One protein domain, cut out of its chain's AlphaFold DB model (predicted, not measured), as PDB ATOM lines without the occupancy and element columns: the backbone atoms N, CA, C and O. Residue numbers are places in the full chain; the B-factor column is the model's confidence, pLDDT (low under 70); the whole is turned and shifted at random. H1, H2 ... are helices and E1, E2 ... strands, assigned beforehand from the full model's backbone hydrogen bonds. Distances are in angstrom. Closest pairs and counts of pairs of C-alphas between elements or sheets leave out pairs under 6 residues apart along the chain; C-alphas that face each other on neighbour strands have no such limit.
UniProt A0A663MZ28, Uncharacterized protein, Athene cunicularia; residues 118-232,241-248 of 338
ATOM      1  N   THR A 118     173.991 158.511  99.266       80.25
ATOM      2  CA  THR A 118     174.996 157.442  99.273       80.25
ATOM      3  C   THR A 118     174.843 156.589  98.019       80.25
ATOM      4  O   THR A 118     173.770 156.045  97.759       80.25
ATOM      5  N   ILE A 119     175.917 156.467  97.241       78.56
ATOM      6  CA  ILE A 119     175.973 155.658  96.022       78.56
ATOM      7  C   ILE A 119     176.998 154.548  96.240       78.56
ATOM      8  O   ILE A 119     178.154 154.812  96.564       78.56
ATOM      9  N   CYS A 120     176.582 153.301  96.037       79.69
ATOM     10  CA  CYS A 120     177.469 152.145  96.102       79.69
ATOM     11  C   CYS A 120     177.343 151.330  94.820       79.69
ATOM     12  O   CYS A 120     176.237 151.130  94.306       79.69
ATOM     13  N   ASN A 121     178.469 150.826  94.324       81.81
ATOM     14  CA  ASN A 121     178.437 149.806  93.289       81.81
ATOM     15  C   ASN A 121     178.032 148.471  93.927       81.81
ATOM     16  O   ASN A 121     178.552 148.098  94.977       81.81
ATOM     17  N   LEU A 122     177.107 147.745  93.294       80.25
ATOM     18  CA  LEU A 122     176.740 146.400  93.743       80.25
ATOM     19  C   LEU A 122     177.876 145.397  93.557       80.25
ATOM     20  O   LEU A 122     177.899 144.367  94.223       80.25
ATOM     21  N   ASN A 123     178.801 145.679  92.642       79.81
ATOM     22  CA  ASN A 123     180.032 144.927  92.548       79.81
ATOM     23  C   ASN A 123     181.010 145.419  93.636       79.81
ATOM     24  O   ASN A 123     181.475 146.556  93.531       79.81
ATOM     25  N   PRO A 124     181.357 144.598  94.646       73.31
ATOM     26  CA  PRO A 124     182.163 145.044  95.781       73.31
ATOM     27  C   PRO A 124     183.622 145.292  95.401       73.31
ATOM     28  O   PRO A 124     184.302 146.074  96.059       73.31
ATOM     29  N   VAL A 125     184.109 144.615  94.354       81.12
ATOM     30  CA  VAL A 125     185.531 144.579  94.005       81.12
ATOM     31  C   VAL A 125     185.752 144.660  92.496       81.12
ATOM     32  O   VAL A 125     184.995 144.127  91.680       81.12
ATOM     33  N   ARG A 126     186.838 145.305  92.089       83.50
ATOM     34  CA  ARG A 126     187.317 145.301  90.707       83.50
ATOM     35  C   ARG A 126     188.130 144.031  90.481       83.50
ATOM     36  O   ARG A 126     189.255 143.932  90.953       83.50
ATOM     37  N   PHE A 127     187.582 143.078  89.724       79.06
ATOM     38  CA  PHE A 127     188.222 141.776  89.477       79.06
ATOM     39  C   PHE A 127     189.672 141.894  88.972       79.06
ATOM     40  O   PHE A 127     190.533 141.135  89.391       79.06
ATOM     41  N   LEU A 128     189.960 142.889  88.126       80.56
ATOM     42  CA  LEU A 128     191.302 143.135  87.578       80.56
ATOM     43  C   LEU A 128     192.326 143.643  88.607       80.56
ATOM     44  O   LEU A 128     193.514 143.666  88.308       80.56
ATOM     45  N   GLN A 129     191.883 144.086  89.783       83.94
ATOM     46  CA  GLN A 129     192.756 144.569  90.855       83.94
ATOM     47  C   GLN A 129     192.939 143.553  91.986       83.94
ATOM     48  O   GLN A 129     193.664 143.836  92.942       83.94
ATOM     49  N   LEU A 130     192.293 142.386  91.889       85.56
ATOM     50  CA  LEU A 130     192.499 141.293  92.829       85.56
ATOM     51  C   LEU A 130     193.880 140.678  92.603       85.56
ATOM     52  O   LEU A 130     194.238 140.314  91.483       85.56
ATOM     53  N   SER A 131     194.642 140.541  93.681       85.81
ATOM     54  CA  SER A 131     195.877 139.763  93.691       85.81
ATOM     55  C   SER A 131     195.618 138.327  94.153       85.81
ATOM     56  O   SER A 131     194.600 138.026  94.781       85.81
ATOM     57  N   GLY A 132     196.576 137.431  93.908       85.25
ATOM     58  CA  GLY A 132     196.543 136.076  94.464       85.25
ATOM     59  C   GLY A 132     196.454 136.039  95.987       85.25
ATOM     60  O   GLY A 132     195.780 135.183  96.552       85.25
ATOM     61  N   HIS A 133     197.086 137.010  96.652       87.62
ATOM     62  CA  HIS A 133     197.081 137.132  98.105       87.62
ATOM     63  C   HIS A 133     195.679 137.487  98.607       87.62
ATOM     64  O   HIS A 133     195.196 136.905  99.577       87.62
ATOM     65  N   ASP A 134     194.998 138.382  97.890       88.00
ATOM     66  CA  ASP A 134     193.613 138.747  98.174       88.00
ATOM     67  C   ASP A 134     192.676 137.550  97.979       88.00
ATOM     68  O   ASP A 134     191.816 137.290  98.815       88.00
ATOM     69  N   LEU A 135     192.859 136.775  96.904       86.62
ATOM     70  CA  LEU A 135     192.080 135.557  96.669       86.62
ATOM     71  C   LEU A 135     192.348 134.484  97.731       86.62
ATOM     72  O   LEU A 135     191.417 133.789  98.129       86.62
ATOM     73  N   TYR A 136     193.578 134.377  98.233       85.81
ATOM     74  CA  TYR A 136     193.927 133.431  99.292       85.81
ATOM     75  C   TYR A 136     193.184 133.719 100.608       85.81
ATOM     76  O   TYR A 136     192.684 132.789 101.240       85.81
ATOM     77  N   TRP A 137     193.074 134.991 101.011       87.12
ATOM     78  CA  TRP A 137     192.440 135.381 102.279       87.12
ATOM     79  C   TRP A 137     190.939 135.680 102.166       87.12
ATOM     80  O   TRP A 137     190.175 135.357 103.076       87.12
ATOM     81  N   ALA A 138     190.505 136.292 101.065       87.31
ATOM     82  CA  ALA A 138     189.141 136.776 100.858       87.31
ATOM     83  C   ALA A 138     188.367 136.009  99.770       87.31
ATOM     84  O   ALA A 138     187.181 136.272  99.583       87.31
ATOM     85  N   GLY A 139     188.976 135.055  99.060       85.44
ATOM     86  CA  GLY A 139     188.342 134.360  97.931       85.44
ATOM     87  C   GLY A 139     187.059 133.610  98.293       85.44
ATOM     88  O   GLY A 139     186.089 133.674  97.536       85.44
ATOM     89  N   GLU A 140     187.013 132.969  99.465       84.75
ATOM     90  CA  GLU A 140     185.792 132.331  99.983       84.75
ATOM     91  C   GLU A 140     184.728 133.377 100.357       84.75
ATOM     92  O   GLU A 140     183.562 133.244  99.985       84.75
ATOM     93  N   MET A 141     185.130 134.472 101.017       82.81
ATOM     94  CA  MET A 141     184.233 135.580 101.380       82.81
ATOM     95  C   MET A 141     183.607 136.242 100.141       82.81
ATOM     96  O   MET A 141     182.438 136.625 100.170       82.81
ATOM     97  N   LEU A 142     184.368 136.357  99.051       82.25
ATOM     98  CA  LEU A 142     183.916 136.903  97.768       82.25
ATOM     99  C   LEU A 142     183.080 135.905  96.949       82.25
ATOM    100  O   LEU A 142     182.565 136.272  95.892       82.25
ATOM    101  N   GLY A 143     182.953 134.652  97.401       81.19
ATOM    102  CA  GLY A 143     182.268 133.586  96.668       81.19
ATOM    103  C   GLY A 143     182.986 133.155  95.386       81.19
ATOM    104  O   GLY A 143     182.352 132.583  94.502       81.19
ATOM    105  N   LEU A 144     184.285 133.451  95.267       81.56
ATOM    106  CA  LEU A 144     185.119 133.073  94.122       81.56
ATOM    107  C   LEU A 144     185.799 131.719  94.327       81.56
ATOM    108  O   LEU A 144     186.064 131.032  93.343       81.56
ATOM    109  N   LEU A 145     186.078 131.343  95.577       83.38
ATOM    110  CA  LEU A 145     186.692 130.069  95.951       83.38
ATOM    111  C   LEU A 145     185.803 129.299  96.935       83.38
ATOM    112  O   LEU A 145     185.009 129.894  97.664       83.38
ATOM    113  N   ASP A 146     185.948 127.979  96.968       82.06
ATOM    114  CA  ASP A 146     185.411 127.148  98.043       82.06
ATOM    115  C   ASP A 146     186.353 127.128  99.263       82.06
ATOM    116  O   ASP A 146     187.470 127.646  99.220       82.06
ATOM    117  N   GLY A 147     185.927 126.492 100.359       78.56
ATOM    118  CA  GLY A 147     186.747 126.360 101.573       78.56
ATOM    119  C   GLY A 147     188.015 125.504 101.406       78.56
ATOM    120  O   GLY A 147     188.806 125.394 102.342       78.56
ATOM    121  N   ALA A 148     188.222 124.880 100.241       79.88
ATOM    122  CA  ALA A 148     189.450 124.179  99.872       79.88
ATOM    123  C   ALA A 148     190.342 125.010  98.921       79.88
ATOM    124  O   ALA A 148     191.430 124.560  98.555       79.88
ATOM    125  N   GLY A 149     189.925 126.231  98.563       74.06
ATOM    126  CA  GLY A 149     190.656 127.136  97.675       74.06
ATOM    127  C   GLY A 149     190.458 126.839  96.186       74.06
ATOM    128  O   GLY A 149     191.243 127.310  95.361       74.06
ATOM    129  N   HIS A 150     189.442 126.059  95.815       79.81
ATOM    130  CA  HIS A 150     189.120 125.766  94.422       79.81
ATOM    131  C   HIS A 150     188.169 126.820  93.838       79.81
ATOM    132  O   HIS A 150     187.209 127.202  94.506       79.81
ATOM    133  N   PRO A 151     188.375 127.273  92.586       77.88
ATOM    134  CA  PRO A 151     187.494 128.248  91.950       77.88
ATOM    135  C   PRO A 151     186.038 127.779  91.828       77.88
ATOM    136  O   PRO A 151     185.746 126.766  91.192       77.88
ATOM    137  N   LEU A 152     185.114 128.571  92.369       73.75
ATOM    138  CA  LEU A 152     183.668 128.431  92.195       73.75
ATOM    139  C   LEU A 152     183.243 129.155  90.915       73.75
ATOM    140  O   LEU A 152     182.701 130.258  90.936       73.75
ATOM    141  N   VAL A 153     183.541 128.552  89.770       65.00
ATOM    142  CA  VAL A 153     183.297 129.181  88.466       65.00
ATOM    143  C   VAL A 153     181.943 128.723  87.925       65.00
ATOM    144  O   VAL A 153     181.747 127.520  87.736       65.00
ATOM    145  N   PRO A 154     180.991 129.635  87.649       57.78
ATOM    146  CA  PRO A 154     179.795 129.268  86.907       57.78
ATOM    147  C   PRO A 154     180.182 128.876  85.474       57.78
ATOM    148  O   PRO A 154     181.028 129.515  84.853       57.78
ATOM    149  N   GLU A 155     179.529 127.846  84.937       55.19
ATOM    150  CA  GLU A 155     179.788 127.182  83.640       55.19
ATOM    151  C   GLU A 155     179.807 128.126  82.408       55.19
ATOM    152  O   GLU A 155     180.123 127.714  81.296       55.19
ATOM    153  N   SER A 156     179.475 129.406  82.598       53.75
ATOM    154  CA  SER A 156     179.371 130.464  81.593       53.75
ATOM    155  C   SER A 156     180.506 131.500  81.611       53.75
ATOM    156  O   SER A 156     180.384 132.523  80.938       53.75
ATOM    157  N   VAL A 157     181.563 131.323  82.408       59.12
ATOM    158  CA  VAL A 157     182.703 132.257  82.411       59.12
ATOM    159  C   VAL A 157     183.576 132.000  81.181       59.12
ATOM    160  O   VAL A 157     183.975 130.869  80.920       59.12
ATOM    161  N   GLU A 158     183.867 133.059  80.417       62.09
ATOM    162  CA  GLU A 158     184.835 133.034  79.313       62.09
ATOM    163  C   GLU A 158     186.135 132.372  79.798       62.09
ATOM    164  O   GLU A 158     186.725 132.834  80.774       62.09
ATOM    165  N   GLY A 159     186.584 131.292  79.147       61.53
ATOM    166  CA  GLY A 159     187.725 130.483  79.612       61.53
ATOM    167  C   GLY A 159     189.001 131.285  79.906       61.53
ATOM    168  O   GLY A 159     189.751 130.934  80.808       61.53
ATOM    169  N   SER A 160     189.183 132.433  79.249       63.59
ATOM    170  CA  SER A 160     190.279 133.377  79.498       63.59
ATOM    171  C   SER A 160     190.274 134.001  80.901       63.59
ATOM    172  O   SER A 160     191.333 134.259  81.467       63.59
ATOM    173  N   ARG A 161     189.101 134.238  81.501       65.69
ATOM    174  CA  ARG A 161     188.984 134.754  82.878       65.69
ATOM    175  C   ARG A 161     189.299 133.686  83.914       65.69
ATOM    176  O   ARG A 161     189.839 134.008  84.964       65.69
ATOM    177  N   LEU A 162     188.958 132.435  83.611       67.62
ATOM    178  CA  LEU A 162     189.297 131.292  84.448       67.62
ATOM    179  C   LEU A 162     190.809 131.056  84.464       67.62
ATOM    180  O   LEU A 162     191.378 130.865  85.533       67.62
ATOM    181  N   GLU A 163     191.460 131.128  83.304       67.62
ATOM    182  CA  GLU A 163     192.919 131.023  83.194       67.62
ATOM    183  C   GLU A 163     193.624 132.146  83.962       67.62
ATOM    184  O   GLU A 163     194.492 131.857  84.780       67.62
ATOM    185  N   ALA A 164     193.177 133.399  83.816       67.62
ATOM    186  CA  ALA A 164     193.716 134.518  84.592       67.62
ATOM    187  C   ALA A 164     193.543 134.322  86.111       67.62
ATOM    188  O   ALA A 164     194.451 134.620  86.882       67.62
ATOM    189  N   LEU A 165     192.401 133.780  86.553       71.69
ATOM    190  CA  LEU A 165     192.140 133.493  87.967       71.69
ATOM    191  C   LEU A 165     193.063 132.374  88.480       71.69
ATOM    192  O   LEU A 165     193.680 132.512  89.534       71.69
ATOM    193  N   LEU A 166     193.226 131.297  87.710       72.88
ATOM    194  CA  LEU A 166     194.123 130.189  88.046       72.88
ATOM    195  C   LEU A 166     195.595 130.618  88.093       72.88
ATOM    196  O   LEU A 166     196.313 130.195  88.997       72.88
ATOM    197  N   GLU A 167     196.033 131.484  87.178       72.00
ATOM    198  CA  GLU A 167     197.377 132.070  87.210       72.00
ATOM    199  C   GLU A 167     197.582 132.950  88.447       72.00
ATOM    200  O   GLU A 167     198.619 132.853  89.098       72.00
ATOM    201  N   THR A 168     196.583 133.752  88.836       69.88
ATOM    202  CA  THR A 168     196.691 134.587  90.044       69.88
ATOM    203  C   THR A 168     196.753 133.783  91.342       69.88
ATOM    204  O   THR A 168     197.325 134.269  92.311       69.88
ATOM    205  N   LEU A 169     196.228 132.554  91.384       75.38
ATOM    206  CA  LEU A 169     196.298 131.689  92.571       75.38
ATOM    207  C   LEU A 169     197.688 131.066  92.792       75.38
ATOM    208  O   LEU A 169     197.960 130.553  93.880       75.38
ATOM    209  N   ALA A 170     198.574 131.100  91.792       76.62
ATOM    210  CA  ALA A 170     199.935 130.596  91.918       76.62
ATOM    211  C   ALA A 170     200.806 131.589  92.712       76.62
ATOM    212  O   ALA A 170     201.392 132.512  92.153       76.62
ATOM    213  N   MET A 171     200.881 131.391  94.031       75.38
ATOM    214  CA  MET A 171     201.621 132.249  94.965       75.38
ATOM    215  C   MET A 171     202.747 131.496  95.677       75.38
ATOM    216  O   MET A 171     202.641 130.295  95.936       75.38
ATOM    217  N   ASN A 172     203.808 132.214  96.054       80.44
ATOM    218  CA  ASN A 172     204.873 131.655  96.892       80.44
ATOM    219  C   ASN A 172     204.460 131.628  98.380       80.44
ATOM    220  O   ASN A 172     203.649 132.439  98.828       80.44
ATOM    221  N   GLU A 173     205.061 130.743  99.185       79.31
ATOM    222  CA  GLU A 173     204.745 130.621 100.626       79.31
ATOM    223  C   GLU A 173     205.004 131.919 101.416       79.31
ATOM    224  O   GLU A 173     204.256 132.251 102.336       79.31
ATOM    225  N   ASP A 174     205.999 132.713 101.011       80.25
ATOM    226  CA  ASP A 174     206.264 134.024 101.614       80.25
ATOM    227  C   ASP A 174     205.081 134.985 101.422       80.25
ATOM    228  O   ASP A 174     204.728 135.745 102.324       80.25
ATOM    229  N   GLU A 175     204.408 134.924 100.271       77.75
ATOM    230  CA  GLU A 175     203.281 135.798  99.953       77.75
ATOM    231  C   GLU A 175     202.037 135.441 100.755       77.75
ATOM    232  O   GLU A 175     201.285 136.331 101.150       77.75
ATOM    233  N   LYS A 176     201.865 134.154 101.043       78.62
ATOM    234  CA  LYS A 176     200.809 133.604 101.893       78.62
ATOM    235  C   LYS A 176     200.974 133.996 103.362       78.62
ATOM    236  O   LYS A 176     199.989 134.178 104.069       78.62
ATOM    237  N   SER A 177     202.221 134.155 103.810       80.69
ATOM    238  CA  SER A 177     202.562 134.511 105.193       80.69
ATOM    239  C   SER A 177     202.363 135.994 105.538       80.69
ATOM    240  O   SER A 177     202.397 136.361 106.715       80.69
ATOM    241  N   ARG A 178     202.155 136.859 104.533       86.62
ATOM    242  CA  ARG A 178     201.922 138.293 104.748       86.62
ATOM    243  C   ARG A 178     200.594 138.531 105.490       86.62
ATOM    244  O   ARG A 178     199.631 137.806 105.249       86.62
ATOM    245  N   PRO A 179     200.529 139.526 106.395       87.06
ATOM    246  CA  PRO A 179     199.292 139.864 107.087       87.06
ATOM    247  C   PRO A 179     198.276 140.463 106.110       87.06
ATOM    248  O   PRO A 179     198.641 141.279 105.265       87.06
ATOM    249  N   PHE A 180     197.010 140.078 106.263       87.94
ATOM    250  CA  PHE A 180     195.902 140.590 105.463       87.94
ATOM    251  C   PHE A 180     195.160 141.694 106.220       87.94
ATOM    252  O   PHE A 180     194.658 141.459 107.323       87.94
ATOM    253  N   ASP A 181     195.092 142.885 105.628       87.00
ATOM    254  CA  ASP A 181     194.338 144.024 106.150       87.00
ATOM    255  C   ASP A 181     193.090 144.250 105.291       87.00
ATOM    256  O   ASP A 181     193.166 144.518 104.092       87.00
ATOM    257  N   LEU A 182     191.922 144.127 105.921       82.88
ATOM    258  CA  LEU A 182     190.638 144.240 105.243       82.88
ATOM    259  C   LEU A 182     190.333 145.681 104.806       82.88
ATOM    260  O   LEU A 182     189.653 145.878 103.798       82.88
ATOM    261  N   GLU A 183     190.811 146.680 105.552       82.88
ATOM    262  CA  GLU A 183     190.600 148.092 105.219       82.88
ATOM    263  C   GLU A 183     191.441 148.490 104.003       82.88
ATOM    264  O   GLU A 183     190.915 149.093 103.065       82.88
ATOM    265  N   GLU A 184     192.709 148.062 103.965       86.50
ATOM    266  CA  GLU A 184     193.575 148.211 102.787       86.50
ATOM    267  C   GLU A 184     192.971 147.515 101.571       86.50
ATOM    268  O   GLU A 184     192.862 148.124 100.505       86.50
ATOM    269  N   PHE A 185     192.521 146.272 101.753       85.75
ATOM    270  CA  PHE A 185     191.933 145.476 100.689       85.75
ATOM    271  C   PHE A 185     190.759 146.212 100.035       85.75
ATOM    272  O   PHE A 185     190.803 146.483  98.833       85.75
ATOM    273  N   TYR A 186     189.739 146.609 100.806       79.44
ATOM    274  CA  TYR A 186     188.588 147.328 100.245       79.44
ATOM    275  C   TYR A 186     188.949 148.714  99.708       79.44
ATOM    276  O   TYR A 186     188.385 149.118  98.690       79.44
ATOM    277  N   GLY A 187     189.888 149.422 100.342       80.31
ATOM    278  CA  GLY A 187     190.365 150.719  99.864       80.31
ATOM    279  C   GLY A 187     191.064 150.630  98.505       80.31
ATOM    280  O   GLY A 187     190.923 151.529  97.677       80.31
ATOM    281  N   ARG A 188     191.773 149.527  98.242       85.56
ATOM    282  CA  ARG A 188     192.467 149.289  96.975       85.56
ATOM    283  C   ARG A 188     191.544 148.709  95.909       85.56
ATOM    284  O   ARG A 188     191.454 149.273  94.819       85.56
ATOM    285  N   VAL A 189     190.878 147.586  96.195       84.19
ATOM    286  CA  VAL A 189     190.126 146.828  95.176       84.19
ATOM    287  C   VAL A 189     188.706 147.342  94.953       84.19
ATOM    288  O   VAL A 189     188.092 147.003  93.937       84.19
ATOM    289  N   GLY A 190     188.171 148.143  95.877       80.44
ATOM    290  CA  GLY A 190     186.861 148.774  95.751       80.44
ATOM    291  C   GLY A 190     186.792 149.733  94.564       80.44
ATOM    292  O   GLY A 190     187.809 150.155  94.014       80.44
ATOM    293  N   HIS A 191     185.581 150.073  94.123       79.88
ATOM    294  CA  HIS A 191     185.424 151.032  93.030       79.88
ATOM    295  C   HIS A 191     185.604 152.467  93.531       79.88
ATOM    296  O   HIS A 191     184.908 152.894  94.447       79.88
ATOM    297  N   GLN A 192     186.492 153.223  92.882       73.88
ATOM    298  CA  GLN A 192     186.734 154.636  93.181       73.88
ATOM    299  C   GLN A 192     185.864 155.539  92.293       73.88
ATOM    300  O   GLN A 192     185.702 155.275  91.099       73.88
ATOM    301  N   LEU A 193     185.286 156.595  92.870       67.62
ATOM    302  CA  LEU A 193     184.384 157.521  92.177       67.62
ATOM    303  C   LEU A 193     185.139 158.662  91.480       67.62
ATOM    304  O   LEU A 193     184.825 159.836  91.662       67.62
ATOM    305  N   ASP A 194     186.146 158.315  90.689       65.31
ATOM    306  CA  ASP A 194     186.878 159.298  89.895       65.31
ATOM    307  C   ASP A 194     186.126 159.610  88.590       65.31
ATOM    308  O   ASP A 194     185.392 158.772  88.042       65.31
ATOM    309  N   LEU A 195     186.295 160.838  88.091       53.66
ATOM    310  CA  LEU A 195     185.683 161.287  86.841       53.66
ATOM    311  C   LEU A 195     186.233 160.484  85.656       53.66
ATOM    312  O   LEU A 195     187.444 160.414  85.451       53.66
ATOM    313  N   GLY A 196     185.334 159.895  84.865       55.88
ATOM    314  CA  GLY A 196     185.681 159.055  83.712       55.88
ATOM    315  C   GLY A 196     185.726 157.547  83.988       55.88
ATOM    316  O   GLY A 196     185.731 156.777  83.031       55.88
ATOM    317  N   GLU A 197     185.678 157.125  85.255       68.56
ATOM    318  CA  GLU A 197     185.465 155.724  85.639       68.56
ATOM    319  C   GLU A 197     183.974 155.504  85.944       68.56
ATOM    320  O   GLU A 197     183.173 155.221  85.050       68.56
ATOM    321  N   MET A 198     183.562 155.691  87.202       73.19
ATOM    322  CA  MET A 198     182.159 155.553  87.606       73.19
ATOM    323  C   MET A 198     181.349 156.840  87.410       73.19
ATOM    324  O   MET A 198     180.163 156.773  87.077       73.19
ATOM    325  N   LEU A 199     181.962 158.009  87.623       79.25
ATOM    326  CA  LEU A 199     181.283 159.299  87.531       79.25
ATOM    327  C   LEU A 199     181.485 159.893  86.135       79.25
ATOM    328  O   LEU A 199     182.536 160.442  85.819       79.25
ATOM    329  N   VAL A 200     180.473 159.757  85.277       83.12
ATOM    330  CA  VAL A 200     180.531 160.262  83.892       83.12
ATOM    331  C   VAL A 200     180.198 161.756  83.819       83.12
ATOM    332  O   VAL A 200     180.814 162.489  83.056       83.12
ATOM    333  N   SER A 201     179.213 162.205  84.597       81.50
ATOM    334  CA  SER A 201     178.763 163.597  84.676       81.50
ATOM    335  C   SER A 201     178.087 163.811  86.024       81.50
ATOM    336  O   SER A 201     177.349 162.937  86.483       81.50
ATOM    337  N   CYS A 202     178.302 164.969  86.638       82.38
ATOM    338  CA  CYS A 202     177.698 165.336  87.911       82.38
ATOM    339  C   CYS A 202     177.269 166.801  87.848       82.38
ATOM    340  O   CYS A 202     178.063 167.660  87.470       82.38
ATOM    341  N   MET A 203     176.012 167.072  88.193       86.06
ATOM    342  CA  MET A 203     175.464 168.423  88.235       86.06
ATOM    343  C   MET A 203     174.532 168.541  89.441       86.06
ATOM    344  O   MET A 203     173.632 167.709  89.612       86.06
ATOM    345  N   PHE A 204     174.764 169.545  90.279       85.00
ATOM    346  CA  PHE A 204     173.958 169.846  91.455       85.00
ATOM    347  C   PHE A 204     173.367 171.250  91.312       85.00
ATOM    348  O   PHE A 204     174.088 172.245  91.326       85.00
ATOM    349  N   GLY A 205     172.047 171.334  91.117       83.75
ATOM    350  CA  GLY A 205     171.427 172.571  90.642       83.75
ATOM    351  C   GLY A 205     171.965 172.924  89.253       83.75
ATOM    352  O   GLY A 205     171.881 172.098  88.348       83.75
ATOM    353  N   ASP A 206     172.551 174.111  89.121       84.38
ATOM    354  CA  ASP A 206     173.195 174.591  87.890       84.38
ATOM    355  C   ASP A 206     174.739 174.577  87.978       84.38
ATOM    356  O   ASP A 206     175.414 175.170  87.135       84.38
ATOM    357  N   GLU A 207     175.312 173.913  88.990       84.62
ATOM    358  CA  GLU A 207     176.764 173.808  89.184       84.62
ATOM    359  C   GLU A 207     177.283 172.398  88.859       84.62
ATOM    360  O   GLU A 207     176.661 171.385  89.194       84.62
ATOM    361  N   GLU A 208     178.436 172.322  88.190       85.50
ATOM    362  CA  GLU A 208     179.130 171.058  87.923       85.50
ATOM    363  C   GLU A 208     179.821 170.550  89.195       85.50
ATOM    364  O   GLU A 208     180.497 171.313  89.885       85.50
ATOM    365  N   CYS A 209     179.687 169.252  89.480       82.56
ATOM    366  CA  CYS A 209     180.359 168.591  90.602       82.56
ATOM    367  C   CYS A 209     181.427 167.593  90.136       82.56
ATOM    368  O   CYS A 209     181.416 167.105  89.002       82.56
ATOM    369  N   ASN A 210     182.370 167.285  91.025       81.38
ATOM    370  CA  ASN A 210     183.497 166.387  90.776       81.38
ATOM    371  C   ASN A 210     183.562 165.292  91.855       81.38
ATOM    372  O   ASN A 210     182.941 165.400  92.907       81.38
ATOM    373  N   GLY A 211     184.346 164.236  91.626       76.38
ATOM    374  CA  GLY A 211     184.594 163.165  92.594       76.38
ATOM    375  C   GLY A 211     185.156 163.659  93.934       76.38
ATOM    376  O   GLY A 211     184.933 163.017  94.953       76.38
ATOM    377  N   SER A 212     185.806 164.829  93.971       80.00
ATOM    378  CA  SER A 212     186.266 165.472  95.214       80.00
ATOM    379  C   SER A 212     185.139 165.934  96.139       80.00
ATOM    380  O   SER A 212     185.373 166.102  97.333       80.00
ATOM    381  N   ASP A 213     183.933 166.144  95.604       81.75
ATOM    382  CA  ASP A 213     182.757 166.543  96.389       81.75
ATOM    383  C   ASP A 213     182.112 165.340  97.099       81.75
ATOM    384  O   ASP A 213     181.249 165.494  97.965       81.75
ATOM    385  N   PHE A 214     182.563 164.129  96.759       78.31
ATOM    386  CA  PHE A 214     182.142 162.878  97.363       78.31
ATOM    387  C   PHE A 214     183.171 162.428  98.395       78.31
ATOM    388  O   PHE A 214     184.381 162.491  98.183       78.31
ATOM    389  N   GLN A 215     182.683 161.916  99.519       76.56
ATOM    390  CA  GLN A 215     183.517 161.321 100.554       76.56
ATOM    391  C   GLN A 215     183.358 159.803 100.519       76.56
ATOM    392  O   GLN A 215     182.245 159.279 100.492       76.56
ATOM    393  N   THR A 216     184.467 159.069 100.535       71.50
ATOM    394  CA  THR A 216     184.425 157.607 100.653       71.50
ATOM    395  C   THR A 216     183.989 157.218 102.062       71.50
ATOM    396  O   THR A 216     184.569 157.691 103.040       71.50
ATOM    397  N   VAL A 217     182.980 156.350 102.179       69.56
ATOM    398  CA  VAL A 217     182.489 155.858 103.471       69.56
ATOM    399  C   VAL A 217     182.423 154.338 103.451       69.56
ATOM    400  O   VAL A 217     181.642 153.722 102.731       69.56
ATOM    401  N   SER A 218     183.221 153.716 104.309       61.41
ATOM    402  CA  SER A 218     183.269 152.265 104.466       61.41
ATOM    403  C   SER A 218     182.011 151.760 105.187       61.41
ATOM    404  O   SER A 218     181.995 151.609 106.408       61.41
ATOM    405  N   ALA A 219     180.930 151.507 104.446       54.72
ATOM    406  CA  ALA A 219     179.715 150.903 104.984       54.72
ATOM    407  C   ALA A 219     179.778 149.375 104.823       54.72
ATOM    408  O   ALA A 219     179.714 148.856 103.716       54.72
ATOM    409  N   HIS A 220     179.926 148.659 105.944       54.50
ATOM    410  CA  HIS A 220     179.816 147.197 106.061       54.50
ATOM    411  C   HIS A 220     180.281 146.387 104.837       54.50
ATOM    412  O   HIS A 220     179.450 145.777 104.185       54.50
ATOM    413  N   LEU A 221     181.588 146.289 104.569       51.44
ATOM    414  CA  LEU A 221     182.133 145.367 103.549       51.44
ATOM    415  C   LEU A 221     181.726 145.645 102.083       51.44
ATOM    416  O   LEU A 221     181.954 144.801 101.221       51.44
ATOM    417  N   TRP A 222     181.167 146.813 101.769       52.34
ATOM    418  CA  TRP A 222     180.936 147.234 100.387       52.34
ATOM    419  C   TRP A 222     181.440 148.666 100.273       52.34
ATOM    420  O   TRP A 222     180.991 149.536 101.013       52.34
ATOM    421  N   GLY A 223     182.419 148.908  99.400       49.72
ATOM    422  CA  GLY A 223     182.924 150.253  99.123       49.72
ATOM    423  C   GLY A 223     181.776 151.158  98.679       49.72
ATOM    424  O   GLY A 223     181.345 151.118  97.527       49.72
ATOM    425  N   CYS A 224     181.247 151.927  99.621       53.59
ATOM    426  CA  CYS A 224     180.152 152.857  99.438       53.59
ATOM    427  C   CYS A 224     180.709 154.279  99.447       53.59
ATOM    428  O   CYS A 224     181.681 154.589 100.136       53.59
ATOM    429  N   LEU A 225     180.099 155.166  98.673       51.31
ATOM    430  CA  LEU A 225     180.483 156.571  98.623       51.31
ATOM    431  C   LEU A 225     179.321 157.422  99.108       51.31
ATOM    432  O   LEU A 225     178.165 157.151  98.797       51.31
ATOM    433  N   PHE A 226     179.643 158.442  99.886       46.81
ATOM    434  CA  PHE A 226     178.722 159.340 100.559       46.81
ATOM    435  C   PHE A 226     178.858 160.737  99.960       46.81
ATOM    436  O   PHE A 226     179.935 161.331  99.989       46.81
ATOM    437  N   LEU A 227     177.763 161.293  99.453       46.53
ATOM    438  CA  LEU A 227     177.640 162.736  99.297       46.53
ATOM    439  C   LEU A 227     177.187 163.312 100.632       46.53
ATOM    440  O   LEU A 227     176.054 163.028 101.041       46.53
ATOM    441  N   PRO A 228     178.006 164.128 101.313       42.34
ATOM    442  CA  PRO A 228     177.507 164.893 102.437       42.34
ATOM    443  C   PRO A 228     176.367 165.802 101.971       42.34
ATOM    444  O   PRO A 228     176.481 166.503 100.968       42.34
ATOM    445  N   ALA A 229     175.274 165.827 102.738       42.94
ATOM    446  CA  ALA A 229     174.346 166.950 102.688       42.94
ATOM    447  C   ALA A 229     175.177 168.213 102.934       42.94
ATOM    448  O   ALA A 229     175.903 168.260 103.929       42.94
ATOM    449  N   ALA A 230     175.126 169.175 102.008       40.78
ATOM    450  CA  ALA A 230     175.948 170.381 102.011       40.78
ATOM    451  C   ALA A 230     176.085 170.969 103.429       40.78
ATOM    452  O   ALA A 230     175.170 171.607 103.947       40.78
ATOM    453  N   SER A 231     177.231 170.740 104.076       36.81
ATOM    454  CA  SER A 231     177.498 171.207 105.439       36.81
ATOM    455  C   SER A 231     178.292 172.510 105.466       36.81
ATOM    456  O   SER A 231     178.871 172.855 106.492       36.81
ATOM    457  N   GLN A 232     178.302 173.274 104.367       34.62
ATOM    458  CA  GLN A 232     178.885 174.617 104.338       34.62
ATOM    459  C   GLN A 232     178.043 175.606 103.519       34.62
ATOM    460  O   GLN A 232     178.277 175.859 102.342       34.62
ATOM    461  N   CYS A 241     166.843 168.654  90.513       31.78
ATOM    462  CA  CYS A 241     167.861 167.599  90.584       31.78
ATOM    463  C   CYS A 241     167.589 166.553  89.497       31.78
ATOM    464  O   CYS A 241     166.703 165.711  89.640       31.78
ATOM    465  N   HIS A 242     168.368 166.587  88.416       29.67
ATOM    466  CA  HIS A 242     168.427 165.511  87.428       29.67
ATOM    467  C   HIS A 242     169.771 164.786  87.545       29.67
ATOM    468  O   HIS A 242     170.721 165.100  86.837       29.67
ATOM    469  N   ALA A 243     169.844 163.767  88.404       32.69
ATOM    470  CA  ALA A 243     170.927 162.788  88.343       32.69
ATOM    471  C   ALA A 243     170.634 161.813  87.188       32.69
ATOM    472  O   ALA A 243     169.983 160.781  87.354       32.69
ATOM    473  N   GLY A 244     171.036 162.183  85.974       28.84
ATOM    474  CA  GLY A 244     170.917 161.316  84.807       28.84
ATOM    475  C   GLY A 244     172.000 160.241  84.814       28.84
ATOM    476  O   GLY A 244     173.076 160.465  84.269       28.84
ATOM    477  N   LEU A 245     171.723 159.054  85.367       32.34
ATOM    478  CA  LEU A 245     172.525 157.876  85.021       32.34
ATOM    479  C   LEU A 245     172.305 157.573  83.531       32.34
ATOM    480  O   LEU A 245     171.167 157.449  83.067       32.34
ATOM    481  N   SER A 246     173.392 157.466  82.766       29.19
ATOM    482  CA  SER A 246     173.331 157.105  81.349       29.19
ATOM    483  C   SER A 246     172.570 155.781  81.172       29.19
ATOM    484  O   SER A 246     172.625 154.889  82.019       29.19
ATOM    485  N   ARG A 247     171.862 155.606  80.045       29.77
ATOM    486  CA  ARG A 247     171.109 154.363  79.750       29.77
ATOM    487  C   ARG A 247     171.978 153.096  79.770       29.77
ATOM    488  O   ARG A 247     171.434 152.000  79.842       29.77
ATOM    489  N   GLN A 248     173.302 153.236  79.715       33.69
ATOM    490  CA  GLN A 248     174.250 152.130  79.828       33.69
ATOM    491  C   GLN A 248     174.427 151.650  81.276       33.69
ATOM    492  O   GLN A 248     174.675 150.467  81.486       33.69
TER     493      GLN A 248
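This is residues 118 to 232 and 241 to 248 of the 338 residues of an uncharacterized protein of Athene cunicularia (UniProt A0A663MZ28). This loose, elongated domain has little regular structure: an antiparallel sheet, E1 E3 E2, toward one end, H1, H2, H3 toward the other, H4 between. Printed are 123 residues, 43 in named elements: mixed class. The radius of gyration of the C-alphas is 17.8 A, the spans 54 by 33 by 20 A.

E1 is residues 118 to 120, H1 132 to 138, H2 159 to 168, H3 173 to 176, H4 182 to 189, E2 215 to 219, E3 222 to 227; C-alpha 118 is at (174.996, 157.442, 99.273), and C-alpha 227 is at (177.640, 162.736, 99.297).

E3 is antiparallel to E1, N 119 and O 225 within hydrogen-bond range at 2.8 A. E2 and E3 form a hairpin, N 217 and O 224 3.0 A apart. H4 only grazes the sheet. H1 and H3 only just touch, 3 C-alpha pairs within 8 A. H1, H2 and H4 have every O i to N i+4 pair within range.

Across the cut, C-alphas 232 and 241 are 19.0 A apart; 42 residues are under pLDDT 70.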